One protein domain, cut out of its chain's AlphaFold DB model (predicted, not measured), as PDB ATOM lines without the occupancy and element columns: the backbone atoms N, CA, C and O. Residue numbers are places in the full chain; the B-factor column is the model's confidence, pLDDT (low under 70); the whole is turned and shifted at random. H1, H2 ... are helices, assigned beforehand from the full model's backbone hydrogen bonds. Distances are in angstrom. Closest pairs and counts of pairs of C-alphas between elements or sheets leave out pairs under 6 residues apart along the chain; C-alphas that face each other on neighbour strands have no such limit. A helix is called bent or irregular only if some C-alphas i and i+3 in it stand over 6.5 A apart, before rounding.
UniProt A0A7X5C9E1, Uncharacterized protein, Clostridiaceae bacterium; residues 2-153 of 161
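Overview. This is residues 2 to 153 of the 161 residues of an uncharacterized protein of Clostridiaceae bacterium (UniProt A0A7X5C9E1). One very long helix, H6, is the spine of this domain, with H4 along one side of it and, away from H4, a crossed pair of helices, H1 and H3, each of which crosses H6 with part of its length. The short H5 sits at the turn between H4 and H6, while the small H2 and a long loop lie towards the end of the domain where H6 begins; residues 2 to 10 of H1 and residues 145 to 153, at the far end of H6, stick out of the body. The printed part has 152 residues with six named helices, H1 to H6 in chain order, and no named strand, and its class is all helix. It is only just loose, close to compact, with a radius of gyration of the C-alphas of 18.2 A, and its elongated outline spans 63 by 37 by 29 A.

Arrangement. The hub is H6, residues 115 to 151, which touches four other helices. With its residues 121 to 137 it touches H4, residues 83 to 105, at a steep tilt of 41 degrees, opposite ways; the closest C-alphas, those of Ala 89 and Phe 132, are 5.0 A apart. H5, residues 109 to 112, touches both: the closest C-alphas are those of Ser 101 and Leu 110, 5.4 A, for H4, and those of Leu 110 and Ile 117, 5.6 A, for H6. H1, residues 2 to 27, touches H6 with residues 18 to 26 alone, at a steep tilt of 65 degrees, opposite ways; the C-alphas of Thr 22 and Gly 127 come closest, at 4.1 A. H3, residues 52 to 75, touches H6 with residues 66 to 73 alone, at a steep tilt of 54 degrees, the same way, and its closest C-alphas to H6 are those of Phe 69 and Ser 134, 5.8 A. H1 and H3 touch at a steep tilt of 46 degrees, opposite ways, closest at the C-alphas of Ser 19 and Leu 62, 5.3 A apart. The helix packing is mostly crossed, with no shallow tilt among these four pairs. H4 is apart from H1 and from H3. H2, residues 40 to 46, touches no helix; it is only just apart from H6, with a closest distance of 8.1 A. In H1, H2, H3 and H6 every O i to N i+4 pair is within hydrogen-bond range; in H4 17 of 19 are, and H5 is too short for such a pair.

Along the chain. H6 measures 53.5 A from first to last C-alpha, from C-alpha 115 at (11.532, 40.878, -97.410) to C-alpha 151 at (-4.380, 4.459, -61.541). H1 measures 38.2 A and begins with C-alpha 2 at (-12.423, 6.707, -101.543). H3 measures 34.6 A and H4 33.5 A. H2 measures 9.9 A and H5 5.0 A. H4 is neither bent nor irregular, but only just: C-alphas 85 and 88 are 6.1 A apart.

Size, cuts and confidence. The two C-alphas farthest apart, those of Asn 35 and Val 153, are 65.1 A apart. Residues 2 to 10, 34 to 39 and 145 to 153 stand free; without them the body spans 45 by 31 by 21 A. The printed part has no cut. The link from H1 to H2, residues 28 to 39, is long; that from H3 to H4 is short, and the other three are tight. The mean pLDDT of the printed part is 76.5, and it is under 70 in residues 2 to 10, 29 to 51, 103 to 114, 116 and 151 to 153 of this predicted model.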
ATOM      1  N   LYS A   2     -13.121   5.558-100.912       36.78
ATOM      2  CA  LYS A   2     -12.423   6.707-101.543       36.78
ATOM      3  C   LYS A   2     -12.052   7.871-100.589       36.78
ATOM      4  O   LYS A   2     -10.982   8.457-100.709       36.78
ATOM      5  N   ASN A   3     -12.897   8.162 -99.594       32.78
ATOM      6  CA  ASN A   3     -12.657   9.240 -98.615       32.78
ATOM      7  C   ASN A   3     -11.606   8.878 -97.544       32.78
ATOM      8  O   ASN A   3     -10.909   9.758 -97.046       32.78
ATOM      9  N   MET A   4     -11.445   7.587 -97.222       36.81
ATOM     10  CA  MET A   4     -10.393   7.116 -96.307       36.81
ATOM     11  C   MET A   4      -9.015   7.134 -96.979       36.81
ATOM     12  O   MET A   4      -8.028   7.489 -96.342       36.81
ATOM     13  N   GLU A   5      -8.942   6.822 -98.275       39.38
ATOM     14  CA  GLU A   5      -7.689   6.871 -99.039       39.38
ATOM     15  C   GLU A   5      -7.205   8.308 -99.286       39.38
ATOM     16  O   GLU A   5      -6.010   8.580 -99.154       39.38
ATOM     17  N   MET A   6      -8.116   9.253 -99.553       36.16
ATOM     18  CA  MET A   6      -7.766  10.675 -99.694       36.16
ATOM     19  C   MET A   6      -7.232  11.288 -98.389       36.16
ATOM     20  O   MET A   6      -6.242  12.018 -98.424       36.16
ATOM     21  N   SER A   7      -7.818  10.940 -97.237       45.97
ATOM     22  CA  SER A   7      -7.329  11.362 -95.913       45.97
ATOM     23  C   SER A   7      -5.926  10.810 -95.613       45.97
ATOM     24  O   SER A   7      -5.024  11.547 -95.207       45.97
ATOM     25  N   LYS A   8      -5.691   9.525 -95.915       51.03
ATOM     26  CA  LYS A   8      -4.399   8.860 -95.681       51.03
ATOM     27  C   LYS A   8      -3.280   9.415 -96.578       51.03
ATOM     28  O   LYS A   8      -2.152   9.567 -96.113       51.03
ATOM     29  N   ASN A   9      -3.589   9.751 -97.835       53.88
ATOM     30  CA  ASN A   9      -2.636  10.327 -98.794       53.88
ATOM     31  C   ASN A   9      -2.326  11.812 -98.497       53.88
ATOM     32  O   ASN A   9      -1.171  12.231 -98.569       53.88
ATOM     33  N   SER A  10      -3.334  12.595 -98.090       59.34
ATOM     34  CA  SER A  10      -3.164  13.998 -97.679       59.34
ATOM     35  C   SER A  10      -2.194  14.136 -96.500       59.34
ATOM     36  O   SER A  10      -1.242  14.917 -96.557       59.34
ATOM     37  N   ASN A  11      -2.351  13.284 -95.481       70.06
ATOM     38  CA  ASN A  11      -1.472  13.286 -94.313       70.06
ATOM     39  C   ASN A  11      -0.031  12.891 -94.672       70.06
ATOM     40  O   ASN A  11       0.914  13.455 -94.133       70.06
ATOM     41  N   GLY A  12       0.166  11.975 -95.628       80.25
ATOM     42  CA  GLY A  12       1.503  11.595 -96.096       80.25
ATOM     43  C   GLY A  12       2.268  12.758 -96.737       80.25
ATOM     44  O   GLY A  12       3.435  12.977 -96.409       80.25
ATOM     45  N   LYS A  13       1.604  13.530 -97.607       85.00
ATOM     46  CA  LYS A  13       2.191  14.721 -98.246       85.00
ATOM     47  C   LYS A  13       2.487  15.827 -97.233       85.00
ATOM     48  O   LYS A  13       3.550  16.439 -97.300       85.00
ATOM     49  N   LEU A  14       1.581  16.045 -96.278       86.75
ATOM     50  CA  LEU A  14       1.767  17.028 -95.213       86.75
ATOM     51  C   LEU A  14       2.956  16.671 -94.310       86.75
ATOM     52  O   LEU A  14       3.802  17.523 -94.060       86.75
ATOM     53  N   ASN A  15       3.073  15.410 -93.881       88.50
ATOM     54  CA  ASN A  15       4.194  14.949 -93.053       88.50
ATOM     55  C   ASN A  15       5.534  15.127 -93.770       88.50
ATOM     56  O   ASN A  15       6.512  15.564 -93.165       88.50
ATOM     57  N   TRP A  16       5.573  14.804 -95.066       90.19
ATOM     58  CA  TRP A  16       6.752  15.000 -95.907       90.19
ATOM     59  C   TRP A  16       7.141  16.480 -95.976       90.19
ATOM     60  O   TRP A  16       8.289  16.829 -95.701       90.19
ATOM     61  N   PHE A  17       6.168  17.355 -96.250       89.31
ATOM     62  CA  PHE A  17       6.383  18.800 -96.308       89.31
ATOM     63  C   PHE A  17       6.877  19.363 -94.970       89.31
ATOM     64  O   PHE A  17       7.858  20.099 -94.936       89.31
ATOM     65  N   LEU A  18       6.259  18.974 -93.854       89.50
ATOM     66  CA  LEU A  18       6.661  19.436 -92.523       89.50
ATOM     67  C   LEU A  18       8.058  18.954 -92.136       89.50
ATOM     68  O   LEU A  18       8.837  19.727 -91.581       89.50
ATOM     69  N   SER A  19       8.412  17.715 -92.479       89.38
ATOM     70  CA  SER A  19       9.765  17.182 -92.266       89.38
ATOM     71  C   SER A  19      10.800  17.987 -93.045       89.38
ATOM     72  O   SER A  19      11.838  18.358 -92.499       89.38
ATOM     73  N   PHE A  20      10.486  18.322 -94.298       88.00
ATOM     74  CA  PHE A  20      11.343  19.134 -95.155       88.00
ATOM     75  C   PHE A  20      11.549  20.539 -94.576       88.00
ATOM     76  O   PHE A  20      12.686  20.977 -94.398       88.00
ATOM     77  N   VAL A  21      10.459  21.216 -94.203       88.31
ATOM     78  CA  VAL A  21      10.498  22.559 -93.598       88.31
ATOM     79  C   VAL A  21      11.256  22.553 -92.268       88.31
ATOM     80  O   VAL A  21      12.029  23.468 -91.998       88.31
ATOM     81  N   THR A  22      11.100  21.507 -91.454       89.88
ATOM     82  CA  THR A  22      11.807  21.376 -90.170       89.88
ATOM     83  C   THR A  22      13.313  21.212 -90.369       89.88
ATOM     84  O   THR A  22      14.095  21.829 -89.656       89.88
ATOM     85  N   ILE A  23      13.746  20.429 -91.359       87.88
ATOM     86  CA  ILE A  23      15.178  20.272 -91.663       87.88
ATOM     87  C   ILE A  23      15.784  21.563 -92.163       87.88
ATOM     88  O   ILE A  23      16.897  21.901 -91.764       87.88
ATOM     89  N   ILE A  24      15.048  22.285 -93.006       82.19
ATOM     90  CA  ILE A  24      15.436  23.624 -93.423       82.19
ATOM     91  C   ILE A  24      15.602  24.524 -92.194       82.19
ATOM     92  O   ILE A  24      16.627  25.188 -92.073       82.19
ATOM     93  N   ALA A  25      14.640  24.524 -91.270       84.31
ATOM     94  CA  ALA A  25      14.710  25.337 -90.059       84.31
ATOM     95  C   ALA A  25      15.936  24.986 -89.195       84.31
ATOM     96  O   ALA A  25      16.645  25.887 -88.756       84.31
ATOM     97  N   LEU A  26      16.228  23.692 -89.018       83.62
ATOM     98  CA  LEU A  26      17.368  23.202 -88.233       83.62
ATOM     99  C   LEU A  26      18.730  23.488 -88.877       83.62
ATOM    100  O   LEU A  26      19.722  23.648 -88.174       83.62
ATOM    101  N   ASN A  27      18.796  23.525 -90.209       78.06
ATOM    102  CA  ASN A  27      20.038  23.760 -90.947       78.06
ATOM    103  C   ASN A  27      20.220  25.212 -91.382       78.06
ATOM    104  O   ASN A  27      21.206  25.511 -92.057       78.06
ATOM    105  N   ALA A  28      19.277  26.102 -91.068       72.44
ATOM    106  CA  ALA A  28      19.317  27.478 -91.525       72.44
ATOM    107  C   ALA A  28      20.567  28.183 -90.977       72.44
ATOM    108  O   ALA A  28      20.640  28.518 -89.799       72.44
ATOM    109  N   ASN A  29      21.543  28.444 -91.851       67.31
ATOM    110  CA  ASN A  29      22.734  29.205 -91.500       67.31
ATOM    111  C   ASN A  29      22.532  30.698 -91.775       67.31
ATOM    112  O   ASN A  29      22.512  31.125 -92.932       67.31
ATOM    113  N   PHE A  30      22.301  31.487 -90.740       61.75
ATOM    114  CA  PHE A  30      21.881  32.884 -90.869       61.75
ATOM    115  C   PHE A  30      23.045  33.879 -90.991       61.75
ATOM    116  O   PHE A  30      22.838  35.075 -90.829       61.75
ATOM    117  N   ILE A  31      24.248  33.401 -91.322       57.94
ATOM    118  CA  ILE A  31      25.388  34.267 -91.636       57.94
ATOM    119  C   ILE A  31      24.978  35.235 -92.763       57.94
ATOM    120  O   ILE A  31      24.450  34.765 -93.782       57.94
ATOM    121  N   PRO A  32      25.206  36.554 -92.617       52.75
ATOM    122  CA  PRO A  32      24.886  37.531 -93.648       52.75
ATOM    123  C   PRO A  32      25.656  37.200 -94.931       52.75
ATOM    124  O   PRO A  32      26.876  37.343 -94.993       52.75
ATOM    125  N   GLN A  33      24.961  36.717 -95.964       52.84
ATOM    126  CA  GLN A  33      25.580  36.535 -97.273       52.84
ATOM    127  C   GLN A  33      25.655  37.899 -97.957       52.84
ATOM    128  O   GLN A  33      24.638  38.522 -98.265       52.84
ATOM    129  N   THR A  34      26.880  38.380 -98.150       46.91
ATOM    130  CA  THR A  34      27.189  39.586 -98.913       46.91
ATOM    131  C   THR A  34      26.723  39.419-100.355       46.91
ATOM    132  O   THR A  34      27.202  38.523-101.038       46.91
ATOM    133  N   ASN A  35      25.810  40.298-100.777       48.09
ATOM    134  CA  ASN A  35      25.521  40.693-102.157       48.09
ATOM    135  C   ASN A  35      25.688  39.600-103.224       48.09
ATOM    136  O   ASN A  35      26.712  39.576-103.885       48.09
ATOM    137  N   ASP A  36      24.656  38.792-103.461       49.12
ATOM    138  CA  ASP A  36      24.324  38.380-104.830       49.12
ATOM    139  C   ASP A  36      22.863  37.916-104.904       49.12
ATOM    140  O   ASP A  36      22.451  36.906-104.337       49.12
ATOM    141  N   ASN A  37      22.041  38.704-105.604       53.59
ATOM    142  CA  ASN A  37      20.605  38.460-105.808       53.59
ATOM    143  C   ASN A  37      20.322  37.408-106.895       53.59
ATOM    144  O   ASN A  37      19.184  37.242-107.344       53.59
ATOM    145  N   THR A  38      21.340  36.698-107.359       50.41
ATOM    146  CA  THR A  38      21.224  35.724-108.435       50.41
ATOM    147  C   THR A  38      20.936  34.351-107.835       50.41
ATOM    148  O   THR A  38      21.819  33.596-107.447       50.41
ATOM    149  N   HIS A  39      19.634  34.049-107.805       53.72
ATOM    150  CA  HIS A  39      18.984  32.782-107.451       53.72
ATOM    151  C   HIS A  39      18.633  32.589-105.966       53.72
ATOM    152  O   HIS A  39      19.236  31.807-105.239       53.72
ATOM    153  N   ILE A  40      17.517  33.209-105.572       56.19
ATOM    154  CA  ILE A  40      16.805  33.066-104.285       56.19
ATOM    155  C   ILE A  40      16.744  31.607-103.789       56.19
ATOM    156  O   ILE A  40      16.996  31.336-102.618       56.19
ATOM    157  N   PHE A  41      16.436  30.656-104.675       58.12
ATOM    158  CA  PHE A  41      16.374  29.231-104.331       58.12
ATOM    159  C   PHE A  41      17.754  28.641-104.010       58.12
ATOM    160  O   PHE A  41      17.891  27.886-103.053       58.12
ATOM    161  N   LEU A  42      18.778  29.012-104.782       56.25
ATOM    162  CA  LEU A  42      20.154  28.560-104.580       56.25
ATOM    163  C   LEU A  42      20.785  29.190-103.337       56.25
ATOM    164  O   LEU A  42      21.504  28.487-102.646       56.25
ATOM    165  N   ALA A  43      20.480  30.449-103.010       56.12
ATOM    166  CA  ALA A  43      20.935  31.097-101.776       56.12
ATOM    167  C   ALA A  43      20.303  30.465-100.520       56.12
ATOM    168  O   ALA A  43      20.974  30.240 -99.512       56.12
ATOM    169  N   ILE A  44      19.012  30.113-100.590       55.59
ATOM    170  CA  ILE A  44      18.344  29.330 -99.541       55.59
ATOM    171  C   ILE A  44      19.006  27.951 -99.431       55.59
ATOM    172  O   ILE A  44      19.350  27.539 -98.329       55.59
ATOM    173  N   LEU A  45      19.248  27.273-100.558       60.38
ATOM    174  CA  LEU A  45      19.840  25.935-100.594       60.38
ATOM    175  C   LEU A  45      21.306  25.903-100.119       60.38
ATOM    176  O   LEU A  45      21.700  24.969 -99.427       60.38
ATOM    177  N   SER A  46      22.100  26.921-100.458       56.81
ATOM    178  CA  SER A  46      23.515  27.054-100.079       56.81
ATOM    179  C   SER A  46      23.703  27.474 -98.620       56.81
ATOM    180  O   SER A  46      24.759  27.233 -98.040       56.81
ATOM    181  N   SER A  47      22.668  28.052 -98.002       52.38
ATOM    182  CA  SER A  47      22.638  28.377 -96.574       52.38
ATOM    183  C   SER A  47      22.451  27.145 -95.676       52.38
ATOM    184  O   SER A  47      22.409  27.297 -94.456       52.38
ATOM    185  N   PHE A  48      22.323  25.934 -96.228       59.22
ATOM    186  CA  PHE A  48      22.223  24.703 -95.446       59.22
ATOM    187  C   PHE A  48      23.572  23.997 -95.350       59.22
ATOM    188  O   PHE A  48      24.270  23.791 -96.341       59.22
ATOM    189  N   LYS A  49      23.940  23.601 -94.127       58.22
ATOM    190  CA  LYS A  49      25.192  22.889 -93.842       58.22
ATOM    191  C   LYS A  49      25.257  21.601 -94.679       58.22
ATOM    192  O   LYS A  49      24.314  20.810 -94.654       58.22
ATOM    193  N   SER A  50      26.365  21.367 -95.393       59.34
ATOM    194  CA  SER A  50      26.512  20.293 -96.398       59.34
ATOM    195  C   SER A  50      26.622  18.867 -95.823       59.34
ATOM    196  O   SER A  50      27.262  17.994 -96.413       59.34
ATOM    197  N   ASN A  51      26.007  18.588 -94.674       66.00
ATOM    198  CA  ASN A  51      25.963  17.246 -94.097       66.00
ATOM    199  C   ASN A  51      24.770  16.472 -94.671       66.00
ATOM    200  O   ASN A  51      23.844  16.082 -93.957       66.00
ATOM    201  N   ASN A  52      24.812  16.246 -95.987       73.44
ATOM    202  CA  ASN A  52      23.717  15.677 -96.776       73.44
ATOM    203  C   ASN A  52      23.204  14.338 -96.217       73.44
ATOM    204  O   ASN A  52      21.999  14.104 -96.199       73.44
ATOM    205  N   PHE A  53      24.097  13.487 -95.697       77.94
ATOM    206  CA  PHE A  53      23.715  12.197 -95.111       77.94
ATOM    207  C   PHE A  53      22.941  12.340 -93.792       77.94
ATOM    208  O   PHE A  53      21.904  11.706 -93.613       77.94
ATOM    209  N   ILE A  54      23.402  13.207 -92.882       81.50
ATOM    210  CA  ILE A  54      22.734  13.448 -91.592       81.50
ATOM    211  C   ILE A  54      21.362  14.086 -91.822       81.50
ATOM    212  O   ILE A  54      20.387  13.687 -91.190       81.50
ATOM    213  N   ASN A  55      21.264  15.017 -92.771       82.94
ATOM    214  CA  ASN A  55      19.999  15.656 -93.121       82.94
ATOM    215  C   ASN A  55      19.001  14.668 -93.736       82.94
ATOM    216  O   ASN A  55      17.816  14.722 -93.413       82.94
ATOM    217  N   LEU A  56      19.464  13.722 -94.557       84.69
ATOM    218  CA  LEU A  56      18.612  12.664 -95.101       84.69
ATOM    219  C   LEU A  56      18.135  11.693 -94.009       84.69
ATOM    220  O   LEU A  56      16.959  11.329 -93.979       84.69
ATOM    221  N   LEU A  57      19.015  11.318 -93.077       88.25
ATOM    222  CA  LEU A  57      18.642  10.484 -91.934       88.25
ATOM    223  C   LEU A  57      17.606  11.186 -91.041       88.25
ATOM    224  O   LEU A  57      16.572  10.601 -90.712       88.25
ATOM    225  N   LEU A  58      17.849  12.457 -90.706       87.94
ATOM    226  CA  LEU A  58      16.910  13.301 -89.963       87.94
ATOM    227  C   LEU A  58      15.571  13.428 -90.687       87.94
ATOM    228  O   LEU A  58      14.534  13.432 -90.033       87.94
ATOM    229  N   PHE A  59      15.571  13.476 -92.021       88.81
ATOM    230  CA  PHE A  59      14.345  13.573 -92.811       88.81
ATOM    231  C   PHE A  59      13.454  12.357 -92.626       88.81
ATOM    232  O   PHE A  59      12.265  12.493 -92.339       88.81
ATOM    233  N   ILE A  60      14.037  11.167 -92.746       89.69
ATOM    234  CA  ILE A  60      13.315   9.907 -92.570       89.69
ATOM    235  C   ILE A  60      12.790   9.798 -91.132       89.69
ATOM    236  O   ILE A  60      11.650   9.380 -90.913       89.69
ATOM    237  N   LEU A  61      13.597  10.206 -90.150       92.31
ATOM    238  CA  LEU A  61      13.210  10.178 -88.743       92.31
ATOM    239  C   LEU A  61      12.058  11.151 -88.451       92.31
ATOM    240  O   LEU A  61      11.049  10.741 -87.878       92.31
ATOM    241  N   LEU A  62      12.159  12.400 -88.911       91.38
ATOM    242  CA  LEU A  62      11.115  13.417 -88.760       91.38
ATOM    243  C   LEU A  62       9.826  13.032 -89.483       91.38
ATOM    244  O   LEU A  62       8.744  13.243 -88.943       91.38
ATOM    245  N   TYR A  63       9.909  12.402 -90.655       91.81
ATOM    246  CA  TYR A  63       8.726  11.925 -91.370       91.81
ATOM    247  C   TYR A  63       7.929  10.912 -90.546       91.81
ATOM    248  O   TYR A  63       6.707  11.032 -90.400       91.81
ATOM    249  N   ASN A  64       8.624   9.928 -89.974       90.00
ATOM    250  CA  ASN A  64       8.000   8.931 -89.109       90.00
ATOM    251  C   ASN A  64       7.493   9.555 -87.804       90.00
ATOM    252  O   ASN A  64       6.396   9.220 -87.353       90.00
ATOM    253  N   TRP A  65       8.245  10.504 -87.245       91.88
ATOM    254  CA  TRP A  65       7.849  11.256 -86.060       91.88
ATOM    255  C   TRP A  65       6.557  12.042 -86.287       91.88
ATOM    256  O   TRP A  65       5.602  11.876 -85.534       91.88
ATOM    257  N   TYR A  66       6.465  12.826 -87.364       91.19
ATOM    258  CA  TYR A  66       5.260  13.589 -87.685       91.19
ATOM    259  C   TYR A  66       4.065  12.680 -87.961       91.19
ATOM    260  O   TYR A  66       2.955  12.980 -87.530       91.19
ATOM    261  N   LYS A  67       4.279  11.521 -88.592       90.00
ATOM    262  CA  LYS A  67       3.224  10.514 -88.755       90.00
ATOM    263  C   LYS A  67       2.677  10.026 -87.409       90.00
ATOM    264  O   LYS A  67       1.459   9.934 -87.263       90.00
ATOM    265  N   ALA A  68       3.550   9.734 -86.445       87.19
ATOM    266  CA  ALA A  68       3.144   9.343 -85.095       87.19
ATOM    267  C   ALA A  68       2.461  10.501 -84.350       87.19
ATOM    268  O   ALA A  68       1.398  10.312 -83.761       87.19
ATOM    269  N   PHE A  69       3.017  11.708 -84.451       89.31
ATOM    270  CA  PHE A  69       2.453  12.921 -83.872       89.31
ATOM    271  C   PHE A  69       1.027  13.171 -84.358       89.31
ATOM    272  O   PHE A  69       0.142  13.287 -83.523       89.31
ATOM    273  N   PHE A  70       0.761  13.208 -85.668       87.62
ATOM    274  CA  PHE A  70      -0.598  13.462 -86.160       87.62
ATOM    275  C   PHE A  70      -1.586  12.380 -85.738       87.62
ATOM    276  O   PHE A  70      -2.748  12.695 -85.486       87.62
ATOM    277  N   LEU A  71      -1.141  11.125 -85.632       86.00
ATOM    278  CA  LEU A  71      -1.979  10.051 -85.117       86.00
ATOM    279  C   LEU A  71      -2.383  10.351 -83.670       86.00
ATOM    280  O   LEU A  71      -3.570  10.508 -83.401       86.00
ATOM    281  N   ILE A  72      -1.407  10.538 -82.780       84.44
ATOM    282  CA  ILE A  72      -1.632  10.840 -81.359       84.44
ATOM    283  C   ILE A  72      -2.452  12.129 -81.193       84.44
ATOM    284  O   ILE A  72      -3.420  12.179 -80.437       84.44
ATOM    285  N   PHE A  73      -2.102  13.174 -81.936       84.31
ATOM    286  CA  PHE A  73      -2.704  14.500 -81.848       84.31
ATOM    287  C   PHE A  73      -4.177  14.533 -82.280       84.31
ATOM    288  O   PHE A  73      -4.952  15.364 -81.801       84.31
ATOM    289  N   HIS A  74      -4.583  13.638 -83.185       82.81
ATOM    290  CA  HIS A  74      -5.980  13.507 -83.599       82.81
ATOM    291  C   HIS A  74      -6.780  12.513 -82.759       82.81
ATOM    292  O   HIS A  74      -7.976  12.737 -82.590       82.81
ATOM    293  N   THR A  75      -6.166  11.440 -82.255       82.25
ATOM    294  CA  THR A  75      -6.891  10.408 -81.499       82.25
ATOM    295  C   THR A  75      -7.004  10.718 -80.013       82.25
ATOM    296  O   THR A  75      -7.984  10.324 -79.394       82.25
ATOM    297  N   HIS A  76      -5.996  11.376 -79.435       79.81
ATOM    298  CA  HIS A  76      -5.842  11.477 -77.982       79.81
ATOM    299  C   HIS A  76      -6.257  12.830 -77.409       79.81
ATOM    300  O   HIS A  76      -6.716  12.888 -76.277       79.81
ATOM    301  N   PHE A  77      -6.114  13.910 -78.182       82.88
ATOM    302  CA  PHE A  77      -6.336  15.271 -77.693       82.88
ATOM    303  C   PHE A  77      -7.634  15.877 -78.227       82.88
ATOM    304  O   PHE A  77      -7.862  15.950 -79.442       82.88
ATOM    305  N   ILE A  78      -8.453  16.401 -77.315       84.25
ATOM    306  CA  ILE A  78      -9.679  17.133 -77.649       84.25
ATOM    307  C   ILE A  78      -9.311  18.541 -78.142       84.25
ATOM    308  O   ILE A  78      -8.273  19.101 -77.796       84.25
ATOM    309  N   SER A  79     -10.166  19.153 -78.967       76.69
ATOM    310  CA  SER A  79      -9.916  20.475 -79.566       76.69
ATOM    311  C   SER A  79      -9.563  21.576 -78.546       76.69
ATOM    312  O   SER A  79      -8.733  22.441 -78.827       76.69
ATOM    313  N   SER A  80     -10.148  21.533 -77.345       77.38
ATOM    314  CA  SER A  80      -9.845  22.462 -76.248       77.38
ATOM    315  C   SER A  80      -8.423  22.296 -75.702       77.38
ATOM    316  O   SER A  80      -7.767  23.296 -75.419       77.38
ATOM    317  N   GLU A  81      -7.929  21.063 -75.603       82.94
ATOM    318  CA  GLU A  81      -6.621  20.732 -75.024       82.94
ATOM    319  C   GLU A  81      -5.464  21.114 -75.948       82.94
ATOM    320  O   GLU A  81      -4.385  21.490 -75.496       82.94
ATOM    321  N   LYS A  82      -5.713  21.114 -77.263       84.56
ATOM    322  CA  LYS A  82      -4.730  21.503 -78.287       84.56
ATOM    323  C   LYS A  82      -4.175  22.911 -78.072       84.56
ATOM    324  O   LYS A  82      -3.027  23.178 -78.426       84.56
ATOM    325  N   LYS A  83      -4.949  23.807 -77.450       86.94
ATOM    326  CA  LYS A  83      -4.514  25.171 -77.114       86.94
ATOM    327  C   LYS A  83      -3.310  25.177 -76.166       86.94
ATOM    328  O   LYS A  83      -2.408  25.989 -76.355       86.94
ATOM    329  N   TYR A  84      -3.259  24.243 -75.215       87.06
ATOM    330  CA  TYR A  84      -2.146  24.104 -74.269       87.06
ATOM    331  C   TYR A  84      -0.869  23.567 -74.920       87.06
ATOM    332  O   TYR A  84       0.201  23.661 -74.333       87.06
ATOM    333  N   ILE A  85      -0.969  23.035 -76.139       88.94
ATOM    334  CA  ILE A  85       0.173  22.573 -76.931       88.94
ATOM    335  C   ILE A  85       0.648  23.698 -77.857       88.94
ATOM    336  O   ILE A  85       1.836  24.016 -77.897       88.94
ATOM    337  N   TYR A  86      -0.277  24.335 -78.579       89.81
ATOM    338  CA  TYR A  86       0.071  25.350 -79.572       89.81
ATOM    339  C   TYR A  86       0.601  26.648 -78.972       89.81
ATOM    340  O   TYR A  86       1.510  27.239 -79.545       89.81
ATOM    341  N   LEU A  87       0.064  27.098 -77.836       90.00
ATOM    342  CA  LEU A  87       0.491  28.351 -77.213       90.00
ATOM    343  C   LEU A  87       1.972  28.323 -76.788       90.00
ATOM    344  O   LEU A  87       2.721  29.195 -77.233       90.00
ATOM    345  N   PRO A  88       2.444  27.330 -76.007       91.12
ATOM    346  CA  PRO A  88       3.865  27.235 -75.692       91.12
ATOM    347  C   PRO A  88       4.716  26.981 -76.940       91.12
ATOM    348  O   PRO A  88       5.764  27.602 -77.076       91.12
ATOM    349  N   ALA A  89       4.267  26.152 -77.891       92.38
ATOM    350  CA  ALA A  89       5.006  25.924 -79.138       92.38
ATOM    351  C   ALA A  89       5.208  27.213 -79.956       92.38
ATOM    352  O   ALA A  89       6.289  27.442 -80.500       92.38
ATOM    353  N   ALA A  90       4.185  28.072 -80.019       91.81
ATOM    354  CA  ALA A  90       4.271  29.378 -80.661       91.81
ATOM    355  C   ALA A  90       5.285  30.275 -79.950       91.81
ATOM    356  O   ALA A  90       6.167  30.816 -80.608       91.81
ATOM    357  N   LEU A  91       5.211  30.379 -78.620       91.88
ATOM    358  CA  LEU A  91       6.152  31.181 -77.832       91.88
ATOM    359  C   LEU A  91       7.599  30.707 -78.007       91.88
ATOM    360  O   LEU A  91       8.469  31.523 -78.298       91.88
ATOM    361  N   PHE A  92       7.851  29.397 -77.914       92.19
ATOM    362  CA  PHE A  92       9.185  28.834 -78.136       92.19
ATOM    363  C   PHE A  92       9.706  29.134 -79.538       92.19
ATOM    364  O   PHE A  92      10.858  29.530 -79.692       92.19
ATOM    365  N   SER A  93       8.862  28.996 -80.560       91.56
ATOM    366  CA  SER A  93       9.269  29.301 -81.930       91.56
ATOM    367  C   SER A  93       9.578  30.791 -82.132       91.56
ATOM    368  O   SER A  93      10.595  31.126 -82.741       91.56
ATOM    369  N   ILE A  94       8.766  31.694 -81.563       89.31
ATOM    370  CA  ILE A  94       9.042  33.140 -81.581       89.31
ATOM    371  C   ILE A  94      10.389  33.416 -80.913       89.31
ATOM    372  O   ILE A  94      11.231  34.087 -81.506       89.31
ATOM    373  N   PHE A  95      10.621  32.883 -79.712       88.94
ATOM    374  CA  PHE A  95      11.869  33.107 -78.985       88.94
ATOM    375  C   PHE A  95      13.085  32.528 -79.697       88.94
ATOM    376  O   PHE A  95      14.133  33.159 -79.668       88.94
ATOM    377  N   MET A  96      12.958  31.395 -80.389       88.00
ATOM    378  CA  MET A  96      14.044  30.869 -81.217       88.00
ATOM    379  C   MET A  96      14.386  31.819 -82.365       88.00
ATOM    380  O   MET A  96      15.554  32.134 -82.569       88.00
ATOM    381  N   VAL A  97      13.387  32.315 -83.100       84.50
ATOM    382  CA  VAL A  97      13.625  33.224 -84.235       84.50
ATOM    383  C   VAL A  97      14.164  34.578 -83.772       84.50
ATOM    384  O   VAL A  97      15.116  35.091 -84.357       84.50
ATOM    385  N   VAL A  98      13.598  35.138 -82.702       83.31
ATOM    386  CA  VAL A  98      14.081  36.377 -82.075       83.31
ATOM    387  C   VAL A  98      15.499  36.182 -81.531       83.31
ATOM    388  O   VAL A  98      16.362  37.013 -81.785       83.31
ATOM    389  N   GLY A  99      15.758  35.079 -80.826       80.00
ATOM    390  CA  GLY A  99      17.065  34.765 -80.252       80.00
ATOM    391  C   GLY A  99      18.152  34.658 -81.317       80.00
ATOM    392  O   GLY A  99      19.193  35.291 -81.185       80.00
ATOM    393  N   ILE A 100      17.868  33.957 -82.417       75.94
ATOM    394  CA  ILE A 100      18.764  33.886 -83.580       75.94
ATOM    395  C   ILE A 100      19.001  35.284 -84.178       75.94
ATOM    396  O   ILE A 100      20.130  35.614 -84.521       75.94
ATOM    397  N   SER A 101      17.964  36.127 -84.278       72.50
ATOM    398  CA  SER A 101      18.106  37.510 -84.765       72.50
ATOM    399  C   SER A 101      19.057  38.344 -83.917       72.50
ATOM    400  O   SER A 101      19.867  39.096 -84.457       72.50
ATOM    401  N   PHE A 102      18.940  38.234 -82.596       72.25
ATOM    402  CA  PHE A 102      19.781  38.986 -81.675       72.25
ATOM    403  C   PHE A 102      21.232  38.504 -81.693       72.25
ATOM    404  O   PHE A 102      22.127  39.342 -81.706       72.25
ATOM    405  N   ASP A 103      21.456  37.189 -81.740       69.31
ATOM    406  CA  ASP A 103      22.795  36.588 -81.684       69.31
ATOM    407  C   ASP A 103      23.690  36.993 -82.868       69.31
ATOM    408  O   ASP A 103      24.886  37.215 -82.707       69.31
ATOM    409  N   LEU A 104      23.113  37.128 -84.065       65.19
ATOM    410  CA  LEU A 104      23.900  37.294 -85.290       65.19
ATOM    411  C   LEU A 104      24.294  38.730 -85.602       65.19
ATOM    412  O   LEU A 104      25.418  38.961 -86.031       65.19
ATOM    413  N   ASP A 105      23.386  39.682 -85.399       59.81
ATOM    414  CA  ASP A 105      23.609  41.068 -85.827       59.81
ATOM    415  C   ASP A 105      23.341  42.093 -84.716       59.81
ATOM    416  O   ASP A 105      23.366  43.294 -84.988       59.81
ATOM    417  N   ASN A 106      23.024  41.669 -83.477       58.84
ATOM    418  CA  ASN A 106      22.464  42.555 -82.438       58.84
ATOM    419  C   ASN A 106      21.339  43.451 -82.995       58.84
ATOM    420  O   ASN A 106      21.154  44.601 -82.589       58.84
ATOM    421  N   SER A 107      20.607  42.941 -83.986       61.97
ATOM    422  CA  SER A 107      19.697  43.731 -84.798       61.97
ATOM    423  C   SER A 107      18.385  42.993 -85.001       61.97
ATOM    424  O   SER A 107      18.303  41.766 -85.011       61.97
ATOM    425  N   TRP A 108      17.329  43.768 -85.208       63.97
ATOM    426  CA  TRP A 108      15.993  43.258 -85.498       63.97
ATOM    427  C   TRP A 108      15.810  42.893 -86.983       63.97
ATOM    428  O   TRP A 108      14.678  42.790 -87.457       63.97
ATOM    429  N   GLN A 109      16.896  42.717 -87.747       63.94
ATOM    430  CA  GLN A 109      16.842  42.530 -89.201       63.94
ATOM    431  C   GLN A 109      16.118  41.249 -89.636       63.94
ATOM    432  O   GLN A 109      15.540  41.223 -90.720       63.94
ATOM    433  N   LEU A 110      16.053  40.208 -88.804       60.59
ATOM    434  CA  LEU A 110      15.261  39.016 -89.132       60.59
ATOM    435  C   LEU A 110      13.746  39.236 -89.043       60.59
ATOM    436  O   LEU A 110      12.985  38.486 -89.651       60.59
ATOM    437  N   ILE A 111      13.315  40.281 -88.336       63.88
ATOM    438  CA  ILE A 111      11.900  40.614 -88.123       63.88
ATOM    439  C   ILE A 111      11.495  41.834 -88.967       63.88
ATOM    440  O   ILE A 111      10.388  41.870 -89.497       63.88
ATOM    441  N   TRP A 112      12.403  42.799 -89.143       64.50
ATOM    442  CA  TRP A 112      12.154  44.093 -89.796       64.50
ATOM    443  C   TRP A 112      13.094  44.406 -90.968       64.50
ATOM    444  O   TRP A 112      13.060  45.509 -91.509       64.50
ATOM    445  N   GLY A 113      13.966  43.474 -91.347       63.72
ATOM    446  CA  GLY A 113      14.906  43.662 -92.447       63.72
ATOM    447  C   GLY A 113      14.274  43.436 -93.817       63.72
ATOM    448  O   GLY A 113      13.080  43.635 -94.045       63.72
ATOM    449  N   ASN A 114      15.099  43.019 -94.774       69.94
ATOM    450  CA  ASN A 114      14.656  42.805 -96.148       69.94
ATOM    451  C   ASN A 114      13.575  41.706 -96.225       69.94
ATOM    452  O   ASN A 114      13.636  40.711 -95.501       69.94
ATOM    453  N   LYS A 115      12.629  41.835 -97.168       71.94
ATOM    454  CA  LYS A 115      11.532  40.878 -97.410       71.94
ATOM    455  C   LYS A 115      12.024  39.426 -97.478       71.94
ATOM    456  O   LYS A 115      11.347  38.525 -96.997       71.94
ATOM    457  N   PHE A 116      13.216  39.194 -98.028       68.88
ATOM    458  CA  PHE A 116      13.823  37.863 -98.128       68.88
ATOM    459  C   PHE A 116      14.255  37.280 -96.778       68.88
ATOM    460  O   PHE A 116      14.050  36.093 -96.524       68.88
ATOM    461  N   ILE A 117      14.802  38.116 -95.898       71.44
ATOM    462  CA  ILE A 117      15.207  37.719 -94.547       71.44
ATOM    463  C   ILE A 117      13.953  37.400 -93.721       71.44
ATOM    464  O   ILE A 117      13.916  36.386 -93.027       71.44
ATOM    465  N   VAL A 118      12.885  38.183 -93.896       75.88
ATOM    466  CA  VAL A 118      11.586  37.944 -93.247       75.88
ATOM    467  C   VAL A 118      10.953  36.626 -93.711       75.88
ATOM    468  O   VAL A 118      10.516  35.834 -92.878       75.88
ATOM    469  N   ILE A 119      10.943  36.328 -95.019       77.69
ATOM    470  CA  ILE A 119      10.421  35.047 -95.545       77.69
ATOM    471  C   ILE A 119      11.202  33.862 -94.968       77.69
ATOM    472  O   ILE A 119      10.613  32.851 -94.578       77.69
ATOM    473  N   ARG A 120      12.528  33.988 -94.879       75.69
ATOM    474  CA  ARG A 120      13.384  32.972 -94.269       75.69
ATOM    475  C   ARG A 120      13.068  32.785 -92.782       75.69
ATOM    476  O   ARG A 120      12.936  31.646 -92.335       75.69
ATOM    477  N   GLY A 121      12.903  33.881 -92.042       78.69
ATOM    478  CA  GLY A 121      12.494  33.868 -90.639       78.69
ATOM    479  C   GLY A 121      11.142  33.184 -90.434       78.69
ATOM    480  O   GLY A 121      11.015  32.340 -89.551       78.69
ATOM    481  N   LEU A 122      10.160  33.451 -91.301       84.62
ATOM    482  CA  LEU A 122       8.850  32.789 -91.276       84.62
ATOM    483  C   LEU A 122       8.951  31.282 -91.520       84.62
ATOM    484  O   LEU A 122       8.271  30.500 -90.861       84.62
ATOM    485  N   LEU A 123       9.796  30.851 -92.453       84.88
ATOM    486  CA  LEU A 123       9.951  29.431 -92.753       84.88
ATOM    487  C   LEU A 123      10.593  28.684 -91.571       84.88
ATOM    488  O   LEU A 123      10.132  27.606 -91.191       84.88
ATOM    489  N   VAL A 124      11.590  29.297 -90.930       85.19
ATOM    490  CA  VAL A 124      12.212  28.772 -89.706       85.19
ATOM    491  C   VAL A 124      11.230  28.768 -88.534       85.19
ATOM    492  O   VAL A 124      11.139  27.770 -87.820       85.19
ATOM    493  N   PHE A 125      10.429  29.827 -88.389       90.06
ATOM    494  CA  PHE A 125       9.347  29.902 -87.409       90.06
ATOM    495  C   PHE A 125       8.357  28.741 -87.567       90.06
ATOM    496  O   PHE A 125       8.015  28.068 -86.595       90.06
ATOM    497  N   VAL A 126       7.908  28.467 -88.794       90.81
ATOM    498  CA  VAL A 126       6.982  27.362 -89.067       90.81
ATOM    499  C   VAL A 126       7.627  26.018 -88.721       90.81
ATOM    500  O   VAL A 126       7.001  25.202 -88.044       90.81
ATOM    501  N   GLY A 127       8.883  25.796 -89.118       89.75
ATOM    502  CA  GLY A 127       9.605  24.562 -88.798       89.75
ATOM    503  C   GLY A 127       9.732  24.318 -87.293       89.75
ATOM    504  O   GLY A 127       9.377  23.240 -86.814       89.75
ATOM    505  N   TYR A 128      10.155  25.328 -86.528       91.50
ATOM    506  CA  TYR A 128      10.244  25.220 -85.071       91.50
ATOM    507  C   TYR A 128       8.880  25.068 -84.402       91.50
ATOM    508  O   TYR A 128       8.748  24.271 -83.477       91.50
ATOM    509  N   PHE A 129       7.849  25.768 -84.878       94.19
ATOM    510  CA  PHE A 129       6.504  25.668 -84.316       94.19
ATOM    511  C   PHE A 129       5.976  24.230 -84.358       94.19
ATOM    512  O   PHE A 129       5.536  23.700 -83.336       94.19
ATOM    513  N   PHE A 130       6.053  23.575 -85.519       92.25
ATOM    514  CA  PHE A 130       5.602  22.190 -85.656       92.25
ATOM    515  C   PHE A 130       6.482  21.215 -84.873       92.25
ATOM    516  O   PHE A 130       5.950  20.290 -84.253       92.25
ATOM    517  N   LEU A 131       7.795  21.453 -84.827       93.31
ATOM    518  CA  LEU A 131       8.710  20.642 -84.034       93.31
ATOM    519  C   LEU A 131       8.342  20.704 -82.544       93.31
ATOM    520  O   LEU A 131       8.068  19.665 -81.943       93.31
ATOM    521  N   PHE A 132       8.239  21.900 -81.960       93.69
ATOM    522  CA  PHE A 132       7.879  22.067 -80.550       93.69
ATOM    523  C   PHE A 132       6.472  21.559 -80.248       93.69
ATOM    524  O   PHE A 132       6.280  20.858 -79.256       93.69
ATOM    525  N   SER A 133       5.497  21.829 -81.121       93.19
ATOM    526  CA  SER A 133       4.144  21.294 -80.961       93.19
ATOM    527  C   SER A 133       4.148  19.765 -80.917       93.19
ATOM    528  O   SER A 133       3.399  19.183 -80.133       93.19
ATOM    529  N   SER A 134       4.979  19.116 -81.737       93.06
ATOM    530  CA  SER A 134       5.072  17.656 -81.761       93.06
ATOM    531  C   SER A 134       5.688  17.083 -80.488       93.06
ATOM    532  O   SER A 134       5.170  16.112 -79.938       93.06
ATOM    533  N   VAL A 135       6.739  17.725 -79.974       93.56
ATOM    534  CA  VAL A 135       7.419  17.320 -78.740       93.56
ATOM    535  C   VAL A 135       6.502  17.504 -77.534       93.56
ATOM    536  O   VAL A 135       6.347  16.583 -76.741       93.56
ATOM    537  N   ILE A 136       5.833  18.653 -77.419       92.25
ATOM    538  CA  ILE A 136       4.922  18.943 -76.304       92.25
ATOM    539  C   ILE A 136       3.741  17.963 -76.298       92.25
ATOM    540  O   ILE A 136       3.396  17.419 -75.250       92.25
ATOM    541  N   ALA A 137       3.149  17.682 -77.464       90.44
ATOM    542  CA  ALA A 137       2.079  16.693 -77.574       90.44
ATOM    543  C   ALA A 137       2.540  15.292 -77.155       90.44
ATOM    544  O   ALA A 137       1.817  14.589 -76.451       90.44
ATOM    545  N   PHE A 138       3.747  14.893 -77.565       91.81
ATOM    546  CA  PHE A 138       4.318  13.608 -77.180       91.81
ATOM    547  C   PHE A 138       4.566  13.526 -75.668       91.81
ATOM    548  O   PHE A 138       4.210  12.530 -75.046       91.81
ATOM    549  N   ILE A 139       5.089  14.593 -75.058       91.56
ATOM    550  CA  ILE A 139       5.288  14.685 -73.606       91.56
ATOM    551  C   ILE A 139       3.957  14.511 -72.867       91.56
ATOM    552  O   ILE A 139       3.863  13.670 -71.975       91.56
ATOM    553  N   PHE A 140       2.912  15.250 -73.255       90.06
ATOM    554  CA  PHE A 140       1.593  15.112 -72.630       90.06
ATOM    555  C   PHE A 140       1.002  13.715 -72.811       90.06
ATOM    556  O   PHE A 140       0.429  13.170 -71.871       90.06
ATOM    557  N   TYR A 141       1.178  13.116 -73.989       88.62
ATOM    558  CA  TYR A 141       0.757  11.743 -74.231       88.62
ATOM    559  C   TYR A 141       1.475  10.762 -73.292       88.62
ATOM    560  O   TYR A 141       0.821   9.947 -72.648       88.62
ATOM    561  N   CYS A 142       2.800  10.863 -73.150       88.88
ATOM    562  CA  CYS A 142       3.566  10.016 -72.234       88.88
ATOM    563  C   CYS A 142       3.142  10.196 -70.772       88.88
ATOM    564  O   CYS A 142       3.005   9.202 -70.060       88.88
ATOM    565  N   PHE A 143       2.900  11.434 -70.328       88.44
ATOM    566  CA  PHE A 143       2.411  11.703 -68.975       88.44
ATOM    567  C   PHE A 143       1.030  11.093 -68.722       88.44
ATOM    568  O   PHE A 143       0.829  10.471 -67.682       88.44
ATOM    569  N   ASP A 144       0.101  11.214 -69.669       86.56
ATOM    570  CA  ASP A 144      -1.232  10.625 -69.530       86.56
ATOM    571  C   ASP A 144      -1.180   9.088 -69.487       86.56
ATOM    572  O   ASP A 144      -1.824   8.464 -68.644       86.56
ATOM    573  N   GLN A 145      -0.349   8.457 -70.325       85.94
ATOM    574  CA  GLN A 145      -0.141   7.003 -70.276       85.94
ATOM    575  C   GLN A 145       0.490   6.557 -68.952       85.94
ATOM    576  O   GLN A 145       0.080   5.552 -68.372       85.94
ATOM    577  N   TYR A 146       1.462   7.318 -68.442       87.50
ATOM    578  CA  TYR A 146       2.078   7.037 -67.150       87.50
ATOM    579  C   TYR A 146       1.056   7.117 -66.008       87.50
ATOM    580  O   TYR A 146       0.977   6.198 -65.197       87.50
ATOM    581  N   LEU A 147       0.223   8.163 -65.975       86.69
ATOM    582  CA  LEU A 147      -0.824   8.329 -64.962       86.69
ATOM    583  C   LEU A 147      -1.878   7.219 -65.025       86.69
ATOM    584  O   LEU A 147      -2.250   6.674 -63.987       86.69
ATOM    585  N   LYS A 148      -2.325   6.834 -66.226       83.81
ATOM    586  CA  LYS A 148      -3.279   5.729 -66.408       83.81
ATOM    587  C   LYS A 148      -2.744   4.414 -65.859       83.81
ATOM    588  O   LYS A 148      -3.467   3.729 -65.141       83.81
ATOM    589  N   ASN A 149      -1.474   4.114 -66.125       79.81
ATOM    590  CA  ASN A 149      -0.824   2.915 -65.604       79.81
ATOM    591  C   ASN A 149      -0.745   2.919 -64.069       79.81
ATOM    592  O   ASN A 149      -0.910   1.871 -63.455       79.81
ATOM    593  N   GLN A 150      -0.547   4.079 -63.432       76.94
ATOM    594  CA  GLN A 150      -0.551   4.186 -61.966       76.94
ATOM    595  C   GLN A 150      -1.959   3.989 -61.378       76.94
ATOM    596  O   GLN A 150      -2.127   3.275 -60.391       76.94
ATOM    597  N   ILE A 151      -2.988   4.571 -62.003       68.31
ATOM    598  CA  ILE A 151      -4.380   4.459 -61.541       68.31
ATOM    599  C   ILE A 151      -4.905   3.025 -61.694       68.31
ATOM    600  O   ILE A 151      -5.604   2.542 -60.811       68.31
ATOM    601  N   SER A 152      -4.528   2.308 -62.759       62.03
ATOM    602  CA  SER A 152      -4.919   0.901 -62.950       62.03
ATOM    603  C   SER A 152      -4.296  -0.074 -61.944       62.03
ATOM    604  O   SER A 152      -4.730  -1.220 -61.867       62.03
ATOM    605  N   VAL A 153      -3.272   0.356 -61.199       59.00
ATOM    606  CA  VAL A 153      -2.568  -0.461 -60.196       59.00
ATOM    607  C   VAL A 153      -3.126  -0.220 -58.783       59.00
ATOM    608  O   VAL A 153      -2.869  -1.010 -57.875       59.00
TER     609      VAL A 153